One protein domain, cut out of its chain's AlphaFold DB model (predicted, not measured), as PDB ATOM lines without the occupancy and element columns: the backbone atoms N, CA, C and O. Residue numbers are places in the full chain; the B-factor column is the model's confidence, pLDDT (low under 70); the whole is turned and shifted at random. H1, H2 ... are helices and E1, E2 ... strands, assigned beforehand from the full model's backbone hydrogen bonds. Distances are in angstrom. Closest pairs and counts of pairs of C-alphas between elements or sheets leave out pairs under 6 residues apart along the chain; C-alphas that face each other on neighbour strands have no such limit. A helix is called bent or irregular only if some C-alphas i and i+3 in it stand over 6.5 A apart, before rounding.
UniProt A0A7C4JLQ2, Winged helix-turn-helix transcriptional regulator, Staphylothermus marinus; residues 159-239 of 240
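This is residues 159 to 239 of the 240 residues of the protein "Winged helix-turn-helix transcriptional regulator" of Staphylothermus marinus (UniProt A0A7C4JLQ2). Small parts stand one after another along a rod: H1 and H2 at one end beside the hairpin E1 E2, the longest helix H5 in the middle, and at the other end the hairpin E3 E4 with H4 beside it. H3 runs along one side, from the end of E2 toward E4, and no helix clearly touches another. The printed part has 81 residues, with five named helices and four named strands in the order H1 H2 E1 E2 H3 H4 H5 E3 E4. The class is mixed, helices and strands, and each two-stranded sheet is antiparallel. The whole is compact, with a radius of gyration of the C-alphas of 13.5 A, and spans 42 by 19 by 19 A.

E1, residues 181 to 184, and E2, residues 187 to 190, form a hairpin at 146 degrees between their directions, with N 182 and O 189 within hydrogen-bond range at 2.8 A. Residues 159 to 160 pair with residues 187 to 188 of E2, antiparallel. The closest C-alphas of H1, residues 161 to 168, and E2 are those of Ile 161 and Leu 187, 5.1 A apart. For H2, residues 170 to 177, and E1 they are those of Met 175 and Val 181, 5.6 A apart. H1 and H2 are close but not clearly touching, at a steep tilt of 65 degrees, opposite ways, with the C-alphas of Ile 165 and Leu 172 closest at 6.7 A. The closest C-alphas of E1 and H5, residues 213 to 224, are those of Ile 184 and Met 222, 6.6 A apart. H3, residues 191 to 198, is close to H5 but not clearly touching it, about perpendicular at 75 degrees, with the C-alphas of Phe 197 and Glu 215 closest at 7.1 A. E3, residues 228 to 231, and E4, residues 235 to 238, form the second hairpin, at 141 degrees, with N 231 and O 235 at 2.8 A. The closest C-alphas of H5 and E3 are those of Met 222 and Val 228, 5.6 A apart. For H4, residues 205 to 210, and E4 they are those of Ile 205 and Phe 235, 5.4 A apart. H1 and H5 are apart. Every O i to N i+4 pair is within hydrogen-bond range in H1, H3 and H5, against 3 of 4 in H2 and 0 of 2 in H4, where 2 of 3 O i to N i+3 pairs are.

H1 begins at C-alpha 161, (370.518, 480.152, 647.050), and E4 ends at C-alpha 238, (383.589, 467.005, 634.907). H5 is 16.9 A long, H2 11.2 A, H3 10.4 A and H1 10.1 A. H4, 10.0 A, is irregular, but only just: C-alphas 206 and 209 are 6.9 A apart. E1, E2 and E4 are each 9.9 A long and E3 9.2 A.

The two C-alphas farthest apart, those of Gly 170 and Gly 232, are 42.5 A apart. The printed part has no cut and no long link. Residues 166 to 171, of which 166 to 168 belong to H1, stand free. The mean pLDDT of the printed part is 90.3, and no printed residue is under 70.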
ATOM      1  N   VAL A 159     375.808 483.166 643.126       93.44
ATOM      2  CA  VAL A 159     375.260 483.624 644.410       93.44
ATOM      3  C   VAL A 159     374.777 482.439 645.231       93.44
ATOM      4  O   VAL A 159     374.432 481.392 644.686       93.44
ATOM      5  N   SER A 160     374.711 482.596 646.552       94.19
ATOM      6  CA  SER A 160     374.068 481.576 647.384       94.19
ATOM      7  C   SER A 160     372.568 481.508 647.090       94.19
ATOM      8  O   SER A 160     371.934 482.522 646.786       94.19
ATOM      9  N   ILE A 161     371.968 480.324 647.222       90.88
ATOM     10  CA  ILE A 161     370.518 480.152 647.050       90.88
ATOM     11  C   ILE A 161     369.743 481.041 648.031       90.88
ATOM     12  O   ILE A 161     368.717 481.603 647.663       90.88
ATOM     13  N   GLN A 162     370.234 481.220 649.259       91.62
ATOM     14  CA  GLN A 162     369.578 482.067 650.260       91.62
ATOM     15  C   GLN A 162     369.572 483.545 649.847       91.62
ATOM     16  O   GLN A 162     368.528 484.195 649.903       91.62
ATOM     17  N   GLU A 163     370.710 484.060 649.377       90.31
ATOM     18  CA  GLU A 163     370.825 485.423 648.844       90.31
ATOM     19  C   GLU A 163     369.947 485.599 647.599       90.31
ATOM     20  O   GLU A 163     369.216 486.583 647.481       90.31
ATOM     21  N   ALA A 164     369.931 484.601 646.710       89.50
ATOM     22  CA  ALA A 164     369.085 484.602 645.526       89.50
ATOM     23  C   ALA A 164     367.588 484.620 645.882       89.50
ATOM     24  O   ALA A 164     366.827 485.389 645.299       89.50
ATOM     25  N   ILE A 165     367.153 483.827 646.865       88.06
ATOM     26  CA  ILE A 165     365.768 483.843 647.350       88.06
ATOM     27  C   ILE A 165     365.430 485.214 647.945       88.06
ATOM     28  O   ILE A 165     364.360 485.747 647.659       88.06
ATOM     29  N   GLY A 166     366.337 485.812 648.721       87.31
ATOM     30  CA  GLY A 166     366.136 487.139 649.303       87.31
ATOM     31  C   GLY A 166     365.982 488.247 648.255       87.31
ATOM     32  O   GLY A 166     365.138 489.125 648.414       87.31
ATOM     33  N   MET A 167     366.761 488.196 647.172       84.12
ATOM     34  CA  MET A 167     366.743 489.232 646.133       84.12
ATOM     35  C   MET A 167     365.664 489.024 645.067       84.12
ATOM     36  O   MET A 167     365.043 489.986 644.615       84.12
ATOM     37  N   TYR A 168     365.440 487.779 644.647       84.50
ATOM     38  CA  TYR A 168     364.581 487.455 643.506       84.50
ATOM     39  C   TYR A 168     363.240 486.845 643.921       84.50
ATOM     40  O   TYR A 168     362.268 486.946 643.169       84.50
ATOM     41  N   GLY A 169     363.141 486.238 645.106       84.06
ATOM     42  CA  GLY A 169     361.918 485.598 645.591       84.06
ATOM     43  C   GLY A 169     361.330 484.631 644.559       84.06
ATOM     44  O   GLY A 169     362.020 483.755 644.044       84.06
ATOM     45  N   GLY A 170     360.057 484.831 644.204       81.00
ATOM     46  CA  GLY A 170     359.367 484.014 643.200       81.00
ATOM     47  C   GLY A 170     359.928 484.115 641.773       81.00
ATOM     48  O   GLY A 170     359.677 483.224 640.968       81.00
ATOM     49  N   LEU A 171     360.713 485.151 641.446       83.06
ATOM     50  CA  LEU A 171     361.347 485.281 640.129       83.06
ATOM     51  C   LEU A 171     362.454 484.235 639.921       83.06
ATOM     52  O   LEU A 171     362.666 483.809 638.790       83.06
ATOM     53  N   LEU A 172     363.115 483.784 640.994       87.19
ATOM     54  CA  LEU A 172     364.172 482.770 640.918       87.19
ATOM     55  C   LEU A 172     363.648 481.447 640.347       87.19
ATOM     56  O   LEU A 172     364.311 480.810 639.533       87.19
ATOM     57  N   GLU A 173     362.436 481.061 640.742       84.56
ATOM     58  CA  GLU A 173     361.772 479.849 640.261       84.56
ATOM     59  C   GLU A 173     361.436 479.943 638.770       84.56
ATOM     60  O   GLU A 173     361.671 478.993 638.017       84.56
ATOM     61  N   SER A 174     360.981 481.110 638.309       82.44
ATOM     62  CA  SER A 174     360.788 481.373 636.880       82.44
ATOM     63  C   SER A 174     362.112 481.311 636.116       82.44
ATOM     64  O   SER A 174     362.190 480.619 635.108       82.44
ATOM     65  N   MET A 175     363.177 481.938 636.628       86.56
ATOM     66  CA  MET A 175     364.512 481.906 636.010       86.56
ATOM     67  C   MET A 175     365.102 480.489 635.952       86.56
ATOM     68  O   MET A 175     365.771 480.141 634.979       86.56
ATOM     69  N   ARG A 176     364.837 479.653 636.963       87.94
ATOM     70  CA  ARG A 176     365.222 478.235 636.971       87.94
ATOM     71  C   ARG A 176     364.424 477.432 635.945       87.94
ATOM     72  O   ARG A 176     365.000 476.624 635.225       87.94
ATOM     73  N   SER A 177     363.116 477.668 635.864       84.56
ATOM     74  CA  SER A 177     362.206 476.953 634.956       84.56
ATOM     75  C   SER A 177     362.469 477.290 633.487       84.56
ATOM     76  O   SER A 177     362.423 476.420 632.626       84.56
ATOM     77  N   GLU A 178     362.801 478.548 633.210       83.81
ATOM     78  CA  GLU A 178     363.232 479.029 631.894       83.81
ATOM     79  C   GLU A 178     364.667 478.599 631.556       83.81
ATOM     80  O   GLU A 178     365.100 478.688 630.407       83.81
ATOM     81  N   GLY A 179     365.410 478.110 632.551       83.69
ATOM     82  CA  GLY A 179     366.777 477.646 632.396       83.69
ATOM     83  C   GLY A 179     367.789 478.774 632.220       83.69
ATOM     84  O   GLY A 179     368.832 478.523 631.630       83.69
ATOM     85  N   SER A 180     367.507 479.990 632.691       86.81
ATOM     86  CA  SER A 180     368.480 481.094 632.764       86.81
ATOM     87  C   SER A 180     369.411 480.960 633.974       86.81
ATOM     88  O   SER A 180     370.533 481.457 633.950       86.81
ATOM     89  N   VAL A 181     368.960 480.257 635.017       91.88
ATOM     90  CA  VAL A 181     369.722 479.987 636.242       91.88
ATOM     91  C   VAL A 181     369.813 478.486 636.480       91.88
ATOM     92  O   VAL A 181     368.825 477.761 636.352       91.88
ATOM     93  N   ILE A 182     371.000 478.027 636.861       91.12
ATOM     94  CA  ILE A 182     371.309 476.641 637.205       91.12
ATOM     95  C   ILE A 182     371.614 476.574 638.697       91.12
ATOM     96  O   ILE A 182     372.315 477.424 639.239       91.12
ATOM     97  N   VAL A 183     371.081 475.557 639.368       92.50
ATOM     98  CA  VAL A 183     371.342 475.317 640.789       92.50
ATOM     99  C   VAL A 183     372.382 474.209 640.924       92.50
ATOM    100  O   VAL A 183     372.213 473.133 640.347       92.50
ATOM    101  N   ILE A 184     373.453 474.480 641.669       91.75
ATOM    102  CA  ILE A 184     374.548 473.541 641.947       91.75
ATOM    103  C   ILE A 184     374.800 473.572 643.447       91.75
ATOM    104  O   ILE A 184     375.208 474.607 643.974       91.75
ATOM    105  N   GLY A 185     374.529 472.459 644.133       89.44
ATOM    106  CA  GLY A 185     374.581 472.402 645.591       89.44
ATOM    107  C   GLY A 185     373.779 473.538 646.238       89.44
ATOM    108  O   GLY A 185     372.564 473.644 646.066       89.44
ATOM    109  N   SER A 186     374.479 474.404 646.971       92.50
ATOM    110  CA  SER A 186     373.928 475.569 647.673       92.50
ATOM    111  C   SER A 186     373.958 476.885 646.879       92.50
ATOM    112  O   SER A 186     373.578 477.935 647.413       92.50
ATOM    113  N   LEU A 187     374.378 476.852 645.611       95.12
ATOM    114  CA  LEU A 187     374.568 478.029 644.765       95.12
ATOM    115  C   LEU A 187     373.544 478.101 643.626       95.12
ATOM    116  O   LEU A 187     373.168 477.095 643.024       95.12
ATOM    117  N   ALA A 188     373.133 479.325 643.305       94.00
ATOM    118  CA  ALA A 188     372.449 479.677 642.072       94.00
ATOM    119  C   ALA A 188     373.451 480.364 641.133       94.00
ATOM    120  O   ALA A 188     374.135 481.317 641.513       94.00
ATOM    121  N   VAL A 189     373.546 479.850 639.912       94.38
ATOM    122  CA  VAL A 189     374.589 480.189 638.942       94.38
ATOM    123  C   VAL A 189     373.942 480.628 637.640       94.38
ATOM    124  O   VAL A 189     372.992 480.002 637.166       94.38
ATOM    125  N   ASP A 190     374.452 481.704 637.050       93.12
ATOM    126  CA  ASP A 190     374.005 482.163 635.740       93.12
ATOM    127  C   ASP A 190     374.396 481.136 634.671       93.12
ATOM    128  O   ASP A 190     375.517 480.615 634.663       93.12
ATOM    129  N   ARG A 191     373.468 480.809 633.767       90.88
ATOM    130  CA  ARG A 191     373.711 479.765 632.771       90.88
ATOM    131  C   ARG A 191     374.867 480.091 631.835       90.88
ATOM    132  O   ARG A 191     375.620 479.184 631.492       90.88
ATOM    133  N   GLU A 192     375.000 481.337 631.399       90.44
ATOM    134  CA  GLU A 192     376.059 481.701 630.456       90.44
ATOM    135  C   GLU A 192     377.426 481.542 631.116       90.44
ATOM    136  O   GLU A 192     378.309 480.893 630.557       90.44
ATOM    137  N   PHE A 193     377.548 482.018 632.357       93.69
ATOM    138  CA  PHE A 193     378.751 481.840 633.160       93.69
ATOM    139  C   PHE A 193     379.085 480.361 633.385       93.69
ATOM    140  O   PHE A 193     380.234 479.950 633.228       93.69
ATOM    141  N   TYR A 194     378.084 479.539 633.709       93.31
ATOM    142  CA  TYR A 194     378.284 478.104 633.900       93.31
ATOM    143  C   TYR A 194     378.796 477.414 632.629       93.31
ATOM    144  O   TYR A 194     379.743 476.629 632.693       93.31
ATOM    145  N   GLU A 195     378.209 477.706 631.466       92.75
ATOM    146  CA  GLU A 195     378.640 477.096 630.204       92.75
ATOM    147  C   GLU A 195     380.028 477.582 629.766       92.75
ATOM    148  O   GLU A 195     380.806 476.800 629.217       92.75
ATOM    149  N   GLU A 196     380.384 478.841 630.025       93.62
ATOM    150  CA  GLU A 196     381.749 479.332 629.808       93.62
ATOM    151  C   GLU A 196     382.756 478.640 630.725       93.62
ATOM    152  O   GLU A 196     383.800 478.178 630.257       93.62
ATOM    153  N   PHE A 197     382.424 478.494 632.006       94.69
ATOM    154  CA  PHE A 197     383.274 477.806 632.966       94.69
ATOM    155  C   PHE A 197     383.466 476.328 632.600       94.69
ATOM    156  O   PHE A 197     384.585 475.816 632.631       94.69
ATOM    157  N   ARG A 198     382.408 475.641 632.149       93.44
ATOM    158  CA  ARG A 198     382.488 474.244 631.693       93.44
ATOM    159  C   ARG A 198     383.476 474.031 630.553       93.44
ATOM    160  O   ARG A 198     384.127 472.989 630.523       93.44
ATOM    161  N   LYS A 199     383.625 475.000 629.644       94.00
ATOM    162  CA  LYS A 199     384.585 474.917 628.527       94.00
ATOM    163  C   LYS A 199     386.043 474.907 628.990       94.00
ATOM    164  O   LYS A 199     386.903 474.488 628.224       94.00
ATOM    165  N   LYS A 200     386.325 475.346 630.223       92.69
ATOM    166  CA  LYS A 200     387.675 475.328 630.809       92.69
ATOM    167  C   LYS A 200     388.096 473.940 631.291       92.69
ATOM    168  O   LYS A 200     389.272 473.731 631.564       92.69
ATOM    169  N   PHE A 201     387.167 472.990 631.411       91.38
ATOM    170  CA  PHE A 201     387.504 471.635 631.836       91.38
ATOM    171  C   PHE A 201     388.098 470.811 630.687       91.38
ATOM    172  O   PHE A 201     387.591 470.867 629.566       91.38
ATOM    173  N   PRO A 202     389.102 469.960 630.967       92.75
ATOM    174  CA  PRO A 202     389.692 469.684 632.283       92.75
ATOM    175  C   PRO A 202     390.648 470.789 632.773       92.75
ATOM    176  O   PRO A 202     391.491 471.250 632.014       92.75
ATOM    177  N   ILE A 203     390.548 471.164 634.056       92.25
ATOM    178  CA  ILE A 203     391.358 472.240 634.662       92.25
ATOM    179  C   ILE A 203     392.554 471.619 635.410       92.25
ATOM    180  O   ILE A 203     392.326 470.791 636.296       92.25
ATOM    181  N   PRO A 204     393.813 471.982 635.110       92.94
ATOM    182  CA  PRO A 204     394.977 471.554 635.891       92.94
ATOM    183  C   PRO A 204     394.910 472.031 637.354       92.94
ATOM    184  O   PRO A 204     394.440 473.134 637.633       92.94
ATOM    185  N   ILE A 205     395.370 471.218 638.313       89.75
ATOM    186  CA  ILE A 205     395.284 471.569 639.749       89.75
ATOM    187  C   ILE A 205     396.077 472.840 640.083       89.75
ATOM    188  O   ILE A 205     395.637 473.655 640.893       89.75
ATOM    189  N   ASP A 206     397.222 473.026 639.437       89.12
ATOM    190  CA  ASP A 206     398.083 474.201 639.555       89.12
ATOM    191  C   ASP A 206     397.437 475.482 639.003       89.12
ATOM    192  O   ASP A 206     397.764 476.585 639.446       89.12
ATOM    193  N   GLU A 207     396.458 475.354 638.106       89.81
ATOM    194  CA  GLU A 207     395.713 476.484 637.554       89.81
ATOM    195  C   GLU A 207     394.498 476.894 638.393       89.81
ATOM    196  O   GLU A 207     393.908 477.939 638.117       89.81
ATOM    197  N   LYS A 208     394.155 476.163 639.469       87.88
ATOM    198  CA  LYS A 208     393.038 476.530 640.366       87.88
ATOM    199  C   LYS A 208     393.145 477.976 640.851       87.88
ATOM    200  O   LYS A 208     392.161 478.707 640.837       87.88
ATOM    201  N   ASN A 209     394.348 478.404 641.229       86.88
ATOM    202  CA  ASN A 209     394.588 479.745 641.769       86.88
ATOM    203  C   ASN A 209     394.528 480.853 640.701       86.88
ATOM    204  O   ASN A 209     394.540 482.030 641.048       86.88
ATOM    205  N   ARG A 210     394.487 480.494 639.410       91.19
ATOM    206  CA  ARG A 210     394.327 481.437 638.290       91.19
ATOM    207  C   ARG A 210     392.862 481.661 637.913       91.19
ATOM    208  O   ARG A 210     392.577 482.557 637.123       91.19
ATOM    209  N   LEU A 211     391.948 480.849 638.445       91.44
ATOM    210  CA  LEU A 211     390.512 481.043 638.281       91.44
ATOM    211  C   LEU A 211     390.062 482.299 639.033       91.44
ATOM    212  O   LEU A 211     390.623 482.640 640.077       91.44
ATOM    213  N   SER A 212     389.027 482.961 638.525       93.19
ATOM    214  CA  SER A 212     388.399 484.075 639.240       93.19
ATOM    215  C   SER A 212     387.743 483.607 640.545       93.19
ATOM    216  O   SER A 212     387.427 482.429 640.700       93.19
ATOM    217  N   GLU A 213     387.492 484.528 641.478       92.75
ATOM    218  CA  GLU A 213     386.874 484.202 642.775       92.75
ATOM    219  C   GLU A 213     385.562 483.416 642.617       92.75
ATOM    220  O   GLU A 213     385.374 482.377 643.249       92.75
ATOM    221  N   TYR A 214     384.684 483.849 641.706       93.62
ATOM    222  CA  TYR A 214     383.417 483.165 641.435       93.62
ATOM    223  C   TYR A 214     383.605 481.761 640.849       93.62
ATOM    224  O   TYR A 214     382.844 480.852 641.173       93.62
ATOM    225  N   GLU A 215     384.620 481.559 640.009       94.44
ATOM    226  CA  GLU A 215     384.938 480.248 639.432       94.44
ATOM    227  C   GLU A 215     385.534 479.294 640.463       94.44
ATOM    228  O   GLU A 215     385.237 478.102 640.429       94.44
ATOM    229  N   GLN A 216     386.344 479.798 641.395       94.19
ATOM    230  CA  GLN A 216     386.866 478.999 642.503       94.19
ATOM    231  C   GLN A 216     385.732 478.536 643.421       94.19
ATOM    232  O   GLN A 216     385.651 477.346 643.727       94.19
ATOM    233  N   ILE A 217     384.824 479.448 643.790       94.25
ATOM    234  CA  ILE A 217     383.631 479.133 644.591       94.25
ATOM    235  C   ILE A 217     382.776 478.079 643.877       94.25
ATOM    236  O   ILE A 217     382.384 477.080 644.478       94.25
ATOM    237  N   LEU A 218     382.525 478.273 642.578       95.12
ATOM    238  CA  LEU A 218     381.762 477.329 641.770       95.12
ATOM    239  C   LEU A 218     382.448 475.959 641.683       95.12
ATOM    240  O   LEU A 218     381.784 474.940 641.851       95.12
ATOM    241  N   LEU A 219     383.763 475.915 641.456       94.06
ATOM    242  CA  LEU A 219     384.531 474.671 641.391       94.06
ATOM    243  C   LEU A 219     384.440 473.886 642.700       94.06
ATOM    244  O   LEU A 219     384.233 472.675 642.680       94.06
ATOM    245  N   GLU A 220     384.597 474.566 643.834       93.12
ATOM    246  CA  GLU A 220     384.516 473.939 645.152       93.12
ATOM    247  C   GLU A 220     383.133 473.358 645.418       93.12
ATOM    248  O   GLU A 220     383.024 472.219 645.877       93.12
ATOM    249  N   GLU A 221     382.081 474.090 645.060       94.69
ATOM    250  CA  GLU A 221     380.720 473.591 645.202       94.69
ATOM    251  C   GLU A 221     380.429 472.442 644.230       94.69
ATOM    252  O   GLU A 221     379.807 471.459 644.615       94.69
ATOM    253  N   MET A 222     380.950 472.485 643.000       93.56
ATOM    254  CA  MET A 222     380.834 471.379 642.044       93.56
ATOM    255  C   MET A 222     381.567 470.112 642.508       93.56
ATOM    256  O   MET A 222     381.126 469.010 642.185       93.56
ATOM    257  N   ILE A 223     382.668 470.238 643.257       91.81
ATOM    258  CA  ILE A 223     383.347 469.095 643.887       91.81
ATOM    259  C   ILE A 223     382.478 468.524 645.014       91.81
ATOM    260  O   ILE A 223     382.307 467.308 645.095       91.81
ATOM    261  N   ARG A 224     381.896 469.386 645.860       91.94
ATOM    262  CA  ARG A 224     380.993 468.971 646.952       91.94
ATOM    263  C   ARG A 224     379.717 468.305 646.438       91.94
ATOM    264  O   ARG A 224     379.304 467.296 646.995       91.94
ATOM    265  N   ASP A 225     379.142 468.833 645.360       91.06
ATOM    266  CA  ASP A 225     377.943 468.313 644.684       91.06
ATOM    267  C   ASP A 225     378.251 467.103 643.776       91.06
ATOM    268  O   ASP A 225     377.408 466.678 642.993       91.06
ATOM    269  N   ALA A 226     379.476 466.560 643.843       89.19
ATOM    270  CA  ALA A 226     379.938 465.409 643.067       89.19
ATOM    271  C   ALA A 226     379.735 465.550 641.542       89.19
ATOM    272  O   ALA A 226     379.471 464.576 640.844       89.19
ATOM    273  N   ARG A 227     379.888 466.765 641.003       90.00
ATOM    274  CA  ARG A 227     379.894 467.048 639.552       90.00
ATOM    275  C   ARG A 227     381.296 467.110 638.966       90.00
ATOM    276  O   ARG A 227     381.463 467.019 637.751       90.00
ATOM    277  N   VAL A 228     382.303 467.303 639.812       93.31
ATOM    278  CA  VAL A 228     383.716 467.378 639.436       93.31
ATOM    279  C   VAL A 228     384.521 466.428 640.311       93.31
ATOM    280  O   VAL A 228     384.343 466.391 641.524       93.31
ATOM    281  N   ILE A 229     385.453 465.701 639.697       91.38
ATOM    282  CA  ILE A 229     386.425 464.850 640.390       91.38
ATOM    283  C   ILE A 229     387.850 465.277 640.091       91.38
ATOM    284  O   ILE A 229     388.154 465.835 639.036       91.38
ATOM    285  N   VAL A 230     388.748 464.931 641.008       90.50
ATOM    286  CA  VAL A 230     390.186 465.017 640.777       90.50
ATOM    287  C   VAL A 230     390.649 463.732 640.090       90.50
ATOM    288  O   VAL A 230     390.669 462.658 640.685       90.50
ATOM    289  N   SER A 231     391.028 463.838 638.820       87.62
ATOM    290  CA  SER A 231     391.528 462.724 638.018       87.62
ATOM    291  C   SER A 231     393.046 462.605 638.159       87.62
ATOM    292  O   SER A 231     393.795 463.524 637.811       87.62
ATOM    293  N   GLY A 232     393.499 461.474 638.708       80.81
ATOM    294  CA  GLY A 232     394.921 461.127 638.821       80.81
ATOM    295  C   GLY A 232     395.765 462.116 639.630       80.81
ATOM    296  O   GLY A 232     396.970 462.190 639.408       80.81
ATOM    297  N   GLY A 233     395.142 462.917 640.503       83.44
ATOM    298  CA  GLY A 233     395.829 463.955 641.279       83.44
ATOM    299  C   GLY A 233     396.433 465.080 640.433       83.44
ATOM    300  O   GLY A 233     397.342 465.750 640.909       83.44
ATOM    301  N   LYS A 234     395.980 465.263 639.183       86.62
ATOM    302  CA  LYS A 234     396.555 466.243 638.242       86.62
ATOM    303  C   LYS A 234     395.540 467.225 637.663       86.62
ATOM    304  O   LYS A 234     395.883 468.383 637.453       86.62
ATOM    305  N   PHE A 235     394.303 466.785 637.426       92.00
ATOM    306  CA  PHE A 235     393.282 467.602 636.766       92.00
ATOM    307  C   PHE A 235     391.930 467.494 637.465       92.00
ATOM    308  O   PHE A 235     391.528 466.405 637.876       92.00
ATOM    309  N   TYR A 236     391.189 468.594 637.512       92.81
ATOM    310  CA  TYR A 236     389.753 468.599 637.747       92.81
ATOM    311  C   TYR A 236     389.028 468.210 636.456       92.81
ATOM    312  O   TYR A 236     389.254 468.802 635.397       92.81
ATOM    313  N   LYS A 237     388.147 467.213 636.534       92.88
ATOM    314  CA  LYS A 237     387.342 466.718 635.411       92.88
ATOM    315  C   LYS A 237     385.865 466.750 635.764       92.88
ATOM    316  O   LYS A 237     385.497 466.361 636.868       92.88
ATOM    317  N   LEU A 238     385.037 467.159 634.805       91.19
ATOM    318  CA  LEU A 238     383.589 467.005 634.907       91.19
ATOM    319  C   LEU A 238     383.240 465.516 634.922       91.19
ATOM    320  O   LEU A 238     383.780 464.740 634.128       91.19
ATOM    321  N   ILE A 239     382.340 465.140 635.822       84.12
ATOM    322  CA  ILE A 239     381.666 463.850 635.787       84.12
ATOM    323  C   ILE A 239     380.554 463.978 634.746       84.12
ATOM    324  O   ILE A 239     379.708 464.870 634.842       84.12
TER     325      ILE A 239